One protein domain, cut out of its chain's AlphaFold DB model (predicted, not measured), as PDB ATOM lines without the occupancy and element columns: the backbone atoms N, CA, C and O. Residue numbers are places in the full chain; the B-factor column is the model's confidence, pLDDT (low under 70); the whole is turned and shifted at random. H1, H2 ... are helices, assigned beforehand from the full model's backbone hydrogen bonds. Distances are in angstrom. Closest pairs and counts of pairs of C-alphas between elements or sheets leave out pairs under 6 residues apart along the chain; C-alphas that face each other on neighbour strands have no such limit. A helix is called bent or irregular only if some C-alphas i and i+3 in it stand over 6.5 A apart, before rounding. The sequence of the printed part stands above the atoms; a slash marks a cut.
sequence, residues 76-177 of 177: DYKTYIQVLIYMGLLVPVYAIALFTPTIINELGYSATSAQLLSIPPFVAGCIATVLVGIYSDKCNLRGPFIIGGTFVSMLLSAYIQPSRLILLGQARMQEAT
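What this domain is: This is residues 76 to 177 of the 177 residues of an uncharacterized protein of Rhizopogon vesiculosus (UniProt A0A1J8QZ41). Three long helices make a loose, open zigzag: H2 and H3 are joined at one end and spread apart like a narrow V, and H1 runs slantwise over one side of this V, crossing H3 with residues 85 to 92 of H1 and meeting the beginning of H2, residues 111 to 118, with residues 100 to 105. Residues 165 to 177, of which 165 to 175 belong to H3, stick out, and so do residues 76 to 81, of which 77 to 81 belong to H1. The printed part has 102 residues, with three named helices in the order H1, H2, H3 and no named strand; the class is all helix. The whole is loose, with a radius of gyration of the C-alphas of 17.6 A, and elongated, spanning 58 by 30 by 18 A.

Where its parts are: The longest helix is H3, residues 142 to 175, 50.0 A from first to last C-alpha; it begins at C-alpha 142 (53.865, 2.724, 21.511) and ends at C-alpha 175 (48.674, 26.541, -22.114). It is neither bent nor irregular, but only just: C-alphas 159 and 162 are 6.2 A apart. H2, residues 111 to 139, is 42.2 A long, has a kink of 26 degrees near residue 118, and is only just irregular, with C-alphas 117 and 120 6.6 A apart. H1, residues 77 to 106, is 43.4 A long and begins at C-alpha 77 (61.887, 18.000, 26.687). It has a kink of 35 degrees near residue 100 and is only just irregular, with C-alphas 98 and 101 6.8 A apart.

How they stand to each other: The three helices form an up-and-down bundle, each running against the one before it in the chain, and their packing is mostly aligned. H3, with residues 147 to 157 alone, touches residues 85 to 92 of H1; the closest C-alphas are those of Leu 89 and Thr 150, 5.6 A apart. These two run the same way at a shallow tilt of 34 degrees, only just short of steep. H2 and H3 form a helical hairpin and only just touch, with 3 pairs of C-alphas within 8 A, through residues 132 to 136 and 142 to 145. Their closest C-alphas, those of Ser 136 and Arg 142, are 5.6 A apart, and the shallow tilt is 23 degrees, opposite ways. H1 and H2 form another helical hairpin, at a shallow tilt of 26 degrees, opposite ways. They touch through residues 100 to 105 and 111 to 118, with the C-alphas of Ile 104 and Ala 114 closest at 5.4 A. Of the O i to N i+4 pairs, 23 of 26 in H1, 22 of 25 in H2 and 28 of 30 in H3 are within hydrogen-bond range.

The domain as a whole: The two C-alphas farthest apart, those of Asn 140 and Thr 177, are 59.3 A apart. The printed part has no cut, and both links are tight. The mean pLDDT of the printed part is 73.5; 38 residues are under 70, among them 101 to 115 and 159 to 177.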
ATOM      1  N   ASP A  76      59.497  20.123  30.235       89.38
ATOM      2  CA  ASP A  76      59.910  18.764  29.889       89.38
ATOM      3  C   ASP A  76      60.216  18.646  28.386       89.38
ATOM      4  O   ASP A  76      59.368  18.892  27.523       89.38
ATOM      5  N   TYR A  77      61.439  18.223  28.061       87.06
ATOM      6  CA  TYR A  77      61.887  18.000  26.687       87.06
ATOM      7  C   TYR A  77      61.026  16.954  25.958       87.06
ATOM      8  O   TYR A  77      60.853  17.041  24.740       87.06
ATOM      9  N   LYS A  78      60.444  15.990  26.687       82.94
ATOM     10  CA  LYS A  78      59.552  14.970  26.115       82.94
ATOM     11  C   LYS A  78      58.299  15.599  25.512       82.94
ATOM     12  O   LYS A  78      57.869  15.168  24.443       82.94
ATOM     13  N   THR A  79      57.766  16.651  26.136       85.94
ATOM     14  CA  THR A  79      56.620  17.411  25.619       85.94
ATOM     15  C   THR A  79      56.955  18.033  24.265       85.94
ATOM     16  O   THR A  79      56.192  17.884  23.314       85.94
ATOM     17  N   TYR A  80      58.123  18.664  24.128       86.62
ATOM     18  CA  TYR A  80      58.535  19.284  22.863       86.62
ATOM     19  C   TYR A  80      58.830  18.264  21.760       86.62
ATOM     20  O   TYR A  80      58.472  18.496  20.605       86.62
ATOM     21  N   ILE A  81      59.426  17.115  22.102       86.00
ATOM     22  CA  ILE A  81      59.596  16.007  21.150       86.00
ATOM     23  C   ILE A  81      58.228  15.525  20.657       86.00
ATOM     24  O   ILE A  81      58.040  15.356  19.452       86.00
ATOM     25  N   GLN A  82      57.254  15.369  21.556       81.69
ATOM     26  CA  GLN A  82      55.896  14.979  21.184       81.69
ATOM     27  C   GLN A  82      55.233  16.025  20.280       81.69
ATOM     28  O   GLN A  82      54.612  15.654  19.287       81.69
ATOM     29  N   VAL A  83      55.404  17.320  20.563       85.62
ATOM     30  CA  VAL A  83      54.903  18.411  19.709       85.62
ATOM     31  C   VAL A  83      55.512  18.344  18.307       85.62
ATOM     32  O   VAL A  83      54.786  18.475  17.324       85.62
ATOM     33  N   LEU A  84      56.818  18.092  18.189       83.50
ATOM     34  CA  LEU A  84      57.495  17.964  16.896       83.50
ATOM     35  C   LEU A  84      56.947  16.783  16.082       83.50
ATOM     36  O   LEU A  84      56.630  16.939  14.902       83.50
ATOM     37  N   ILE A  85      56.798  15.619  16.720       82.56
ATOM     38  CA  ILE A  85      56.197  14.427  16.106       82.56
ATOM     39  C   ILE A  85      54.773  14.748  15.637       82.56
ATOM     40  O   ILE A  85      54.402  14.441  14.504       82.56
ATOM     41  N   TYR A  86      53.991  15.425  16.478       82.88
ATOM     42  CA  TYR A  86      52.605  15.769  16.181       82.88
ATOM     43  C   TYR A  86      52.478  16.764  15.021       82.88
ATOM     44  O   TYR A  86      51.619  16.592  14.159       82.88
ATOM     45  N   MET A  87      53.368  17.759  14.931       81.56
ATOM     46  CA  MET A  87      53.443  18.652  13.769       81.56
ATOM     47  C   MET A  87      53.775  17.884  12.487       81.56
ATOM     48  O   MET A  87      53.138  18.107  11.457       81.56
ATOM     49  N   GLY A  88      54.723  16.945  12.559       76.88
ATOM     50  CA  GLY A  88      55.104  16.081  11.442       76.88
ATOM     51  C   GLY A  88      53.967  15.219  10.894       76.88
ATOM     52  O   GLY A  88      53.974  14.870   9.717       76.88
ATOM     53  N   LEU A  89      52.976  14.914  11.733       79.19
ATOM     54  CA  LEU A  89      51.778  14.171  11.363       79.19
ATOM     55  C   LEU A  89      50.641  15.095  10.892       79.19
ATOM     56  O   LEU A  89      50.034  14.845   9.853       79.19
ATOM     57  N   LEU A  90      50.340  16.167  11.627       82.56
ATOM     58  CA  LEU A  90      49.182  17.017  11.334       82.56
ATOM     59  C   LEU A  90      49.333  17.820  10.044       82.56
ATOM     60  O   LEU A  90      48.372  17.929   9.284       82.56
ATOM     61  N   VAL A  91      50.518  18.377   9.787       82.44
ATOM     62  CA  VAL A  91      50.766  19.195   8.591       82.44
ATOM     63  C   VAL A  91      50.433  18.436   7.298       82.44
ATOM     64  O   VAL A  91      49.630  18.952   6.516       82.44
ATOM     65  N   PRO A  92      50.960  17.218   7.051       78.88
ATOM     66  CA  PRO A  92      50.629  16.483   5.833       78.88
ATOM     67  C   PRO A  92      49.170  16.016   5.791       78.88
ATOM     68  O   PRO A  92      48.566  16.059   4.722       78.88
ATOM     69  N   VAL A  93      48.573  15.629   6.925       79.44
ATOM     70  CA  VAL A  93      47.156  15.224   6.979       79.44
ATOM     71  C   VAL A  93      46.240  16.370   6.544       79.44
ATOM     72  O   VAL A  93      45.389  16.178   5.673       79.44
ATOM     73  N   TYR A  94      46.441  17.575   7.085       80.38
ATOM     74  CA  TYR A  94      45.655  18.744   6.688       80.38
ATOM     75  C   TYR A  94      45.957  19.191   5.261       80.38
ATOM     76  O   TYR A  94      45.028  19.545   4.539       80.38
ATOM     77  N   ALA A  95      47.217  19.138   4.821       79.69
ATOM     78  CA  ALA A  95      47.564  19.445   3.438       79.69
ATOM     79  C   ALA A  95      46.815  18.522   2.463       79.69
ATOM     80  O   ALA A  95      46.169  19.004   1.536       79.69
ATOM     81  N   ILE A  96      46.821  17.207   2.701       74.69
ATOM     82  CA  ILE A  96      46.075  16.251   1.874       74.69
ATOM     83  C   ILE A  96      44.581  16.571   1.925       74.69
ATOM     84  O   ILE A  96      43.970  16.715   0.870       74.69
ATOM     85  N   ALA A  97      43.986  16.743   3.107       77.06
ATOM     86  CA  ALA A  97      42.551  17.000   3.227       77.06
ATOM     87  C   ALA A  97      42.108  18.286   2.502       77.06
ATOM     88  O   ALA A  97      41.079  18.287   1.827       77.06
ATOM     89  N   LEU A  98      42.902  19.357   2.587       78.12
ATOM     90  CA  LEU A  98      42.600  20.647   1.960       78.12
ATOM     91  C   LEU A  98      42.832  20.645   0.444       78.12
ATOM     92  O   LEU A  98      42.068  21.270  -0.285       78.12
ATOM     93  N   PHE A  99      43.859  19.944  -0.048       74.12
ATOM     94  CA  PHE A  99      44.186  19.922  -1.478       74.12
ATOM     95  C   PHE A  99      43.489  18.804  -2.260       74.12
ATOM     96  O   PHE A  99      43.350  18.933  -3.473       74.12
ATOM     97  N   THR A 100      43.008  17.742  -1.606       71.25
ATOM     98  CA  THR A 100      42.248  16.650  -2.247       71.25
ATOM     99  C   THR A 100      41.065  17.143  -3.096       71.25
ATOM    100  O   THR A 100      41.001  16.759  -4.263       71.25
ATOM    101  N   PRO A 101      40.148  18.003  -2.604       66.12
ATOM    102  CA  PRO A 101      39.029  18.472  -3.428       66.12
ATOM    103  C   PRO A 101      39.498  19.296  -4.634       66.12
ATOM    104  O   PRO A 101      38.942  19.155  -5.720       66.12
ATOM    105  N   THR A 102      40.552  20.100  -4.472       68.25
ATOM    106  CA  THR A 102      41.148  20.881  -5.563       68.25
ATOM    107  C   THR A 102      41.767  19.980  -6.630       68.25
ATOM    108  O   THR A 102      41.499  20.180  -7.808       68.25
ATOM    109  N   ILE A 103      42.525  18.949  -6.232       65.50
ATOM    110  CA  ILE A 103      43.148  17.977  -7.150       65.50
ATOM    111  C   ILE A 103      42.088  17.293  -8.011       65.50
ATOM    112  O   ILE A 103      42.263  17.141  -9.214       65.50
ATOM    113  N   ILE A 104      40.981  16.869  -7.407       63.91
ATOM    114  CA  ILE A 104      39.973  16.110  -8.149       63.91
ATOM    115  C   ILE A 104      39.132  17.023  -9.057       63.91
ATOM    116  O   ILE A 104      38.702  16.589 -10.125       63.91
ATOM    117  N   ASN A 105      38.967  18.296  -8.687       64.38
ATOM    118  CA  ASN A 105      38.369  19.304  -9.563       64.38
ATOM    119  C   ASN A 105      39.271  19.603 -10.781       64.38
ATOM    120  O   ASN A 105      38.788  19.642 -11.908       64.38
ATOM    121  N   GLU A 106      40.594  19.710 -10.583       66.12
ATOM    122  CA  GLU A 106      41.584  19.845 -11.673       66.12
ATOM    123  C   GLU A 106      41.602  18.625 -12.618       66.12
ATOM    124  O   GLU A 106      41.907  18.763 -13.798       66.12
ATOM    125  N   LEU A 107      41.222  17.438 -12.132       63.25
ATOM    126  CA  LEU A 107      41.079  16.214 -12.934       63.25
ATOM    127  C   LEU A 107      39.772  16.152 -13.754       63.25
ATOM    128  O   LEU A 107      39.512  15.141 -14.406       63.25
ATOM    129  N   GLY A 108      38.946  17.207 -13.735       62.53
ATOM    130  CA  GLY A 108      37.732  17.327 -14.550       62.53
ATOM    131  C   GLY A 108      36.478  16.673 -13.957       62.53
ATOM    132  O   GLY A 108      35.463  16.559 -14.646       62.53
ATOM    133  N   TYR A 109      36.513  16.245 -12.692       61.22
ATOM    134  CA  TYR A 109      35.354  15.674 -12.003       61.22
ATOM    135  C   TYR A 109      34.591  16.749 -11.218       61.22
ATOM    136  O   TYR A 109      35.181  17.573 -10.525       61.22
ATOM    137  N   SER A 110      33.254  16.703 -11.266       60.22
ATOM    138  CA  SER A 110      32.392  17.543 -10.422       60.22
ATOM    139  C   SER A 110      32.729  17.358  -8.935       60.22
ATOM    140  O   SER A 110      32.975  16.234  -8.490       60.22
ATOM    141  N   ALA A 111      32.686  18.442  -8.151       59.53
ATOM    142  CA  ALA A 111      33.008  18.457  -6.718       59.53
ATOM    143  C   ALA A 111      32.272  17.370  -5.904       59.53
ATOM    144  O   ALA A 111      32.804  16.854  -4.922       59.53
ATOM    145  N   THR A 112      31.073  16.969  -6.332       59.75
ATOM    146  CA  THR A 112      30.307  15.884  -5.702       59.75
ATOM    147  C   THR A 112      30.897  14.501  -5.997       59.75
ATOM    148  O   THR A 112      31.046  13.685  -5.090       59.75
ATOM    149  N   SER A 113      31.288  14.230  -7.246       61.62
ATOM    150  CA  SER A 113      31.964  12.979  -7.627       61.62
ATOM    151  C   SER A 113      33.356  12.885  -7.000       61.62
ATOM    152  O   SER A 113      33.784  11.803  -6.602       61.62
ATOM    153  N   ALA A 114      34.025  14.029  -6.847       61.38
ATOM    154  CA  ALA A 114      35.310  14.145  -6.178       61.38
ATOM    155  C   ALA A 114      35.266  13.692  -4.716       61.38
ATOM    156  O   ALA A 114      36.090  12.891  -4.279       61.38
ATOM    157  N   GLN A 115      34.275  14.177  -3.969       63.66
ATOM    158  CA  GLN A 115      34.073  13.772  -2.580       63.66
ATOM    159  C   GLN A 115      33.718  12.291  -2.466       63.66
ATOM    160  O   GLN A 115      34.128  11.647  -1.513       63.66
ATOM    161  N   LEU A 116      33.011  11.724  -3.447       71.00
ATOM    162  CA  LEU A 116      32.699  10.296  -3.434       71.00
ATOM    163  C   LEU A 116      33.957   9.429  -3.602       71.00
ATOM    164  O   LEU A 116      34.108   8.410  -2.928       71.00
ATOM    165  N   LEU A 117      34.877   9.847  -4.476       70.88
ATOM    166  CA  LEU A 117      36.112   9.116  -4.770       70.88
ATOM    167  C   LEU A 117      37.161   9.234  -3.649       70.88
ATOM    168  O   LEU A 117      38.069   8.408  -3.573       70.88
ATOM    169  N   SER A 118      37.031  10.216  -2.754       68.69
ATOM    170  CA  SER A 118      37.899  10.336  -1.578       68.69
ATOM    171  C   SER A 118      37.473   9.427  -0.418       68.69
ATOM    172  O   SER A 118      38.286   9.156   0.462       68.69
ATOM    173  N   ILE A 119      36.253   8.877  -0.423       79.44
ATOM    174  CA  ILE A 119      35.758   8.010   0.663       79.44
ATOM    175  C   ILE A 119      36.603   6.728   0.824       79.44
ATOM    176  O   ILE A 119      37.027   6.453   1.951       79.44
ATOM    177  N   PRO A 120      36.905   5.941  -0.234       82.31
ATOM    178  CA  PRO A 120      37.675   4.703  -0.091       82.31
ATOM    179  C   PRO A 120      39.048   4.855   0.593       82.31
ATOM    180  O   PRO A 120      39.330   4.061   1.495       82.31
ATOM    181  N   PRO A 121      39.904   5.846   0.251       79.75
ATOM    182  CA  PRO A 121      41.176   6.017   0.948       79.75
ATOM    183  C   PRO A 121      41.008   6.423   2.420       79.75
ATOM    184  O   PRO A 121      41.786   5.957   3.251       79.75
ATOM    185  N   PHE A 122      39.979   7.200   2.783       80.00
ATOM    186  CA  PHE A 122      39.695   7.489   4.197       80.00
ATOM    187  C   PHE A 122      39.260   6.238   4.970       80.00
ATOM    188  O   PHE A 122      39.713   6.023   6.095       80.00
ATOM    189  N   VAL A 123      38.437   5.374   4.367       84.75
ATOM    190  CA  VAL A 123      38.029   4.093   4.972       84.75
ATOM    191  C   VAL A 123      39.233   3.167   5.159       84.75
ATOM    192  O   VAL A 123      39.410   2.601   6.239       84.75
ATOM    193  N   ALA A 124      40.097   3.053   4.148       84.94
ATOM    194  CA  ALA A 124      41.335   2.283   4.248       84.94
ATOM    195  C   ALA A 124      42.263   2.836   5.345       84.94
ATOM    196  O   ALA A 124      42.820   2.061   6.123       84.94
ATOM    197  N   GLY A 125      42.369   4.166   5.458       82.81
ATOM    198  CA  GLY A 125      43.096   4.839   6.535       82.81
ATOM    199  C   GLY A 125      42.548   4.490   7.918       82.81
ATOM    200  O   GLY A 125      43.315   4.105   8.793       82.81
ATOM    201  N   CYS A 126      41.224   4.524   8.092       84.69
ATOM    202  CA  CYS A 126      40.566   4.149   9.345       84.69
ATOM    203  C   CYS A 126      40.887   2.701   9.756       84.69
ATOM    204  O   CYS A 126      41.313   2.450  10.884       84.69
ATOM    205  N   ILE A 127      40.767   1.752   8.822       89.88
ATOM    206  CA  ILE A 127      41.098   0.341   9.067       89.88
ATOM    207  C   ILE A 127      42.575   0.192   9.451       89.88
ATOM    208  O   ILE A 127      42.894  -0.490  10.426       89.88
ATOM    209  N   ALA A 128      43.476   0.856   8.726       85.75
ATOM    210  CA  ALA A 128      44.905   0.822   9.019       85.75
ATOM    211  C   ALA A 128      45.215   1.384  10.416       85.75
ATOM    212  O   ALA A 128      45.976   0.764  11.158       85.75
ATOM    213  N   THR A 129      44.592   2.497  10.816       84.81
ATOM    214  CA  THR A 129      44.757   3.079  12.157       84.81
ATOM    215  C   THR A 129      44.334   2.104  13.252       84.81
ATOM    216  O   THR A 129      45.066   1.933  14.226       84.81
ATOM    217  N   VAL A 130      43.202   1.416  13.083       87.38
ATOM    218  CA  VAL A 130      42.726   0.418  14.056       87.38
ATOM    219  C   VAL A 130      43.682  -0.772  14.142       87.38
ATOM    220  O   VAL A 130      44.051  -1.184  15.240       87.38
ATOM    221  N   LEU A 131      44.131  -1.306  13.003       87.62
ATOM    222  CA  LEU A 131      45.060  -2.440  12.973       87.62
ATOM    223  C   LEU A 131      46.407  -2.101  13.619       87.62
ATOM    224  O   LEU A 131      46.919  -2.888  14.417       87.62
ATOM    225  N   VAL A 132      46.960  -0.925  13.314       84.31
ATOM    226  CA  VAL A 132      48.205  -0.443  13.927       84.31
ATOM    227  C   VAL A 132      48.015  -0.214  15.424       84.31
ATOM    228  O   VAL A 132      48.904  -0.574  16.189       84.31
ATOM    229  N   GLY A 133      46.863   0.306  15.859       82.75
ATOM    230  CA  GLY A 133      46.527   0.450  17.279       82.75
ATOM    231  C   GLY A 133      46.537  -0.889  18.016       82.75
ATOM    232  O   GLY A 133      47.277  -1.054  18.983       82.75
ATOM    233  N   ILE A 134      45.818  -1.888  17.490       84.31
ATOM    234  CA  ILE A 134      45.774  -3.243  18.066       84.31
ATOM    235  C   ILE A 134      47.175  -3.860  18.126       84.31
ATOM    236  O   ILE A 134      47.538  -4.506  19.108       84.31
ATOM    237  N   TYR A 135      47.970  -3.692  17.070       82.94
ATOM    238  CA  TYR A 135      49.317  -4.250  17.017       82.94
ATOM    239  C   TYR A 135      50.280  -3.526  17.976       82.94
ATOM    240  O   TYR A 135      51.070  -4.173  18.662       82.94
ATOM    241  N   SER A 136      50.153  -2.203  18.098       83.94
ATOM    242  CA  SER A 136      50.902  -1.375  19.048       83.94
ATOM    243  C   SER A 136      50.626  -1.774  20.498       83.94
ATOM    244  O   SER A 136      51.569  -1.963  21.271       83.94
ATOM    245  N   ASP A 137      49.355  -1.991  20.848       81.25
ATOM    246  CA  ASP A 137      48.962  -2.419  22.193       81.25
ATOM    247  C   ASP A 137      49.437  -3.846  22.504       81.25
ATOM    248  O   ASP A 137      49.904  -4.109  23.612       81.25
ATOM    249  N   LYS A 138      49.441  -4.763  21.522       80.25
ATOM    250  CA  LYS A 138      50.006  -6.116  21.703       80.25
ATOM    251  C   LYS A 138      51.514  -6.109  21.951       80.25
ATOM    252  O   LYS A 138      52.011  -6.928  22.720       80.25
ATOM    253  N   CYS A 139      52.247  -5.206  21.306       77.62
ATOM    254  CA  CYS A 139      53.697  -5.107  21.453       77.62
ATOM    255  C   CYS A 139      54.139  -4.283  22.674       77.62
ATOM    256  O   CYS A 139      55.337  -4.241  22.940       77.62
ATOM    257  N   ASN A 140      53.222  -3.617  23.394       73.06
ATOM    258  CA  ASN A 140      53.521  -2.693  24.504       73.06
ATOM    259  C   ASN A 140      54.569  -1.607  24.161       73.06
ATOM    260  O   ASN A 140      55.183  -1.002  25.039       73.06
ATOM    261  N   LEU A 141      54.781  -1.334  22.870       72.50
ATOM    262  CA  LEU A 141      55.837  -0.463  22.356       72.50
ATOM    263  C   LEU A 141      55.208   0.652  21.527       72.50
ATOM    264  O   LEU A 141      55.291   0.654  20.307       72.50
ATOM    265  N   ARG A 142      54.587   1.630  22.189       67.31
ATOM    266  CA  ARG A 142      53.865   2.724  21.511       67.31
ATOM    267  C   ARG A 142      54.781   3.653  20.700       67.31
ATOM    268  O   ARG A 142      54.397   4.126  19.636       67.31
ATOM    269  N   GLY A 143      56.007   3.888  21.175       68.25
ATOM    270  CA  GLY A 143      56.956   4.836  20.568       68.25
ATOM    271  C   GLY A 143      57.367   4.497  19.125       68.25
ATOM    272  O   GLY A 143      57.200   5.341  18.245       68.25
ATOM    273  N   PRO A 144      57.861   3.277  18.840       72.81
ATOM    274  CA  PRO A 144      58.284   2.887  17.494       72.81
ATOM    275  C   PRO A 144      57.178   2.954  16.433       72.81
ATOM    276  O   PRO A 144      57.455   3.370  15.310       72.81
ATOM    277  N   PHE A 145      55.927   2.611  16.769       74.50
ATOM    278  CA  PHE A 145      54.808   2.712  15.820       74.50
ATOM    279  C   PHE A 145      54.470   4.157  15.474       74.50
ATOM    280  O   PHE A 145      54.225   4.465  14.309       74.50
ATOM    281  N   ILE A 146      54.510   5.054  16.462       72.88
ATOM    282  CA  ILE A 146      54.266   6.481  16.242       72.88
ATOM    283  C   ILE A 146      55.385   7.076  15.382       72.88
ATOM    284  O   ILE A 146      55.108   7.751  14.392       72.88
ATOM    285  N   ILE A 147      56.647   6.790  15.709       74.81
ATOM    286  CA  ILE A 147      57.801   7.303  14.958       74.81
ATOM    287  C   ILE A 147      57.799   6.750  13.526       74.81
ATOM    288  O   ILE A 147      57.942   7.520  12.577       74.81
ATOM    289  N   GLY A 148      57.563   5.446  13.356       75.62
ATOM    290  CA  GLY A 148      57.463   4.808  12.043       75.62
ATOM    291  C   GLY A 148      56.321   5.375  11.199       75.62
ATOM    292  O   GLY A 148      56.533   5.729  10.040       75.62
ATOM    293  N   GLY A 149      55.132   5.547  11.784       74.44
ATOM    294  CA  GLY A 149      53.987   6.154  11.101       74.44
ATOM    295  C   GLY A 149      54.244   7.605  10.689       74.44
ATOM    296  O   GLY A 149      53.944   7.994   9.560       74.44
ATOM    297  N   THR A 150      54.877   8.388  11.563       71.81
ATOM    298  CA  THR A 150      55.233   9.787  11.273       71.81
ATOM    299  C   THR A 150      56.268   9.871  10.149       71.81
ATOM    300  O   THR A 150      56.143  10.704   9.254       71.81
ATOM    301  N   PHE A 151      57.249   8.966  10.133       77.62
ATOM    302  CA  PHE A 151      58.267   8.906   9.084       77.62
ATOM    303  C   PHE A 151      57.672   8.537   7.718       77.62
ATOM    304  O   PHE A 151      57.960   9.192   6.718       77.62
ATOM    305  N   VAL A 152      56.778   7.543   7.674       78.00
ATOM    306  CA  VAL A 152      56.055   7.163   6.448       78.00
ATOM    307  C   VAL A 152      55.195   8.320   5.934       78.00
ATOM    308  O   VAL A 152      55.218   8.616   4.739       78.00
ATOM    309  N   SER A 153      54.492   9.020   6.829       72.25
ATOM    310  CA  SER A 153      53.692  10.200   6.480       72.25
ATOM    311  C   SER A 153      54.552  11.325   5.892       72.25
ATOM    312  O   SER A 153      54.206  11.901   4.856       72.25
ATOM    313  N   MET A 154      55.710  11.606   6.497       73.88
ATOM    314  CA  MET A 154      56.651  12.597   5.973       73.88
ATOM    315  C   MET A 154      57.173  12.207   4.585       73.88
ATOM    316  O   MET A 154      57.142  13.039   3.681       73.88
ATOM    317  N   LEU A 155      57.578  10.951   4.376       77.50
ATOM    318  CA  LEU A 155      58.080  10.484   3.078       77.50
ATOM    319  C   LEU A 155      57.020  10.546   1.975       77.50
ATOM    320  O   LEU A 155      57.317  10.998   0.870       77.50
ATOM    321  N   LEU A 156      55.782  10.146   2.271       74.50
ATOM    322  CA  LEU A 156      54.668  10.251   1.328       74.50
ATOM    323  C   LEU A 156      54.420  11.706   0.926       74.50
ATOM    324  O   LEU A 156      54.334  12.012  -0.261       74.50
ATOM    325  N   SER A 157      54.376  12.622   1.896       67.50
ATOM    326  CA  SER A 157      54.176  14.046   1.601       67.50
ATOM    327  C   SER A 157      55.335  14.658   0.800       67.50
ATOM    328  O   SER A 157      55.102  15.397  -0.157       67.50
ATOM    329  N   ALA A 158      56.577  14.281   1.118       71.50
ATOM    330  CA  ALA A 158      57.770  14.718   0.402       71.50
ATOM    331  C   ALA A 158      57.854  14.157  -1.026       71.50
ATOM    332  O   ALA A 158      58.453  14.796  -1.882       71.50
ATOM    333  N   TYR A 159      57.257  12.995  -1.306       69.69
ATOM    334  CA  TYR A 159      57.207  12.404  -2.647       69.69
ATOM    335  C   TYR A 159      56.077  12.990  -3.517       69.69
ATOM    336  O   TYR A 159      56.237  13.194  -4.725       69.69
ATOM    337  N   ILE A 160      54.938  13.324  -2.904       68.88
ATOM    338  CA  ILE A 160      53.774  13.897  -3.596       68.88
ATOM    339  C   ILE A 160      54.017  15.364  -4.004       68.88
ATOM    340  O   ILE A 160      53.627  15.780  -5.093       68.88
ATOM    341  N   GLN A 161      54.703  16.166  -3.185       63.84
ATOM    342  CA  GLN A 161      54.949  17.585  -3.489       63.84
ATOM    343  C   GLN A 161      55.760  17.850  -4.789       63.84
ATOM    344  O   GLN A 161      55.333  18.686  -5.591       63.84
ATOM    345  N   PRO A 162      56.900  17.178  -5.055       58.59
ATOM    346  CA  PRO A 162      57.688  17.395  -6.270       58.59
ATOM    347  C   PRO A 162      57.001  16.854  -7.528       58.59
ATOM    348  O   PRO A 162      57.099  17.477  -8.582       58.59
ATOM    349  N   SER A 163      56.245  15.755  -7.432       62.00
ATOM    350  CA  SER A 163      55.451  15.255  -8.563       62.00
ATOM    351  C   SER A 163      54.332  16.234  -8.955       62.00
ATOM    352  O   SER A 163      54.100  16.436 -10.148       62.00
ATOM    353  N   ARG A 164      53.727  16.951  -7.990       60.84
ATOM    354  CA  ARG A 164      52.801  18.067  -8.280       60.84
ATOM    355  C   ARG A 164      53.478  19.249  -8.975       60.84
ATOM    356  O   ARG A 164      52.904  19.791  -9.915       60.84
ATOM    357  N   LEU A 165      54.680  19.648  -8.547       61.06
ATOM    358  CA  LEU A 165      55.429  20.745  -9.183       61.06
ATOM    359  C   LEU A 165      55.786  20.431 -10.642       61.06
ATOM    360  O   LEU A 165      55.707  21.312 -11.495       61.06
ATOM    361  N   ILE A 166      56.123  19.175 -10.936       65.12
ATOM    362  CA  ILE A 166      56.457  18.728 -12.294       65.12
ATOM    363  C   ILE A 166      55.209  18.713 -13.191       65.12
ATOM    364  O   ILE A 166      55.253  19.252 -14.294       65.12
ATOM    365  N   LEU A 167      54.084  18.167 -12.716       64.62
ATOM    366  CA  LEU A 167      52.842  18.097 -13.499       64.62
ATOM    367  C   LEU A 167      52.220  19.478 -13.751       64.62
ATOM    368  O   LEU A 167      51.832  19.780 -14.877       64.62
ATOM    369  N   LEU A 168      52.186  20.354 -12.740       62.88
ATOM    370  CA  LEU A 168      51.706  21.734 -12.901       62.88
ATOM    371  C   LEU A 168      52.633  22.568 -13.796       62.88
ATOM    372  O   LEU A 168      52.163  23.433 -14.535       62.88
ATOM    373  N   GLY A 169      53.942  22.297 -13.760       65.88
ATOM    374  CA  GLY A 169      54.906  22.893 -14.683       65.88
ATOM    375  C   GLY A 169      54.635  22.503 -16.136       65.88
ATOM    376  O   GLY A 169      54.669  23.363 -17.013       65.88
ATOM    377  N   GLN A 170      54.301  21.235 -16.397       58.12
ATOM    378  CA  GLN A 170      53.956  20.768 -17.744       58.12
ATOM    379  C   GLN A 170      52.605  21.301 -18.237       58.12
ATOM    380  O   GLN A 170      52.517  21.716 -19.390       58.12
ATOM    381  N   ALA A 171      51.593  21.377 -17.369       61.34
ATOM    382  CA  ALA A 171      50.287  21.942 -17.718       61.34
ATOM    383  C   ALA A 171      50.381  23.428 -18.115       61.34
ATOM    384  O   ALA A 171      49.866  23.825 -19.157       61.34
ATOM    385  N   ARG A 172      51.132  24.240 -17.353       61.22
ATOM    386  CA  ARG A 172      51.358  25.659 -17.697       61.22
ATOM    387  C   ARG A 172      52.154  25.857 -18.987       61.22
ATOM    388  O   ARG A 172      51.973  26.866 -19.655       61.22
ATOM    389  N   MET A 173      53.041  24.924 -19.334       60.59
ATOM    390  CA  MET A 173      53.797  24.981 -20.593       60.59
ATOM    391  C   MET A 173      52.913  24.655 -21.805       60.59
ATOM    392  O   MET A 173      53.121  25.222 -22.872       60.59
ATOM    393  N   GLN A 174      51.911  23.785 -21.642       55.91
ATOM    394  CA  GLN A 174      50.950  23.466 -22.701       55.91
ATOM    395  C   GLN A 174      49.929  24.584 -22.949       55.91
ATOM    396  O   GLN A 174      49.534  24.771 -24.089       55.91
ATOM    397  N   GLU A 175      49.538  25.356 -21.931       63.22
ATOM    398  CA  GLU A 175      48.674  26.541 -22.114       63.22
ATOM    399  C   GLU A 175      49.414  27.751 -22.713       63.22
ATOM    400  O   GLU A 175      48.781  28.677 -23.217       63.22
ATOM    401  N   ALA A 176      50.749  27.763 -22.647       54.72
ATOM    402  CA  ALA A 176      51.589  28.850 -23.150       54.72
ATOM    403  C   ALA A 176      52.062  28.663 -24.608       54.72
ATOM    404  O   ALA A 176      52.832  29.496 -25.092       54.72
ATOM    405  N   THR A 177      51.636  27.592 -25.288       47.38
ATOM    406  CA  THR A 177      51.980  27.281 -26.690       47.38
ATOM    407  C   THR A 177      50.727  27.285 -27.553       47.38
ATOM    408  O   THR A 177      50.785  27.859 -28.662       47.38
TER     409      THR A 177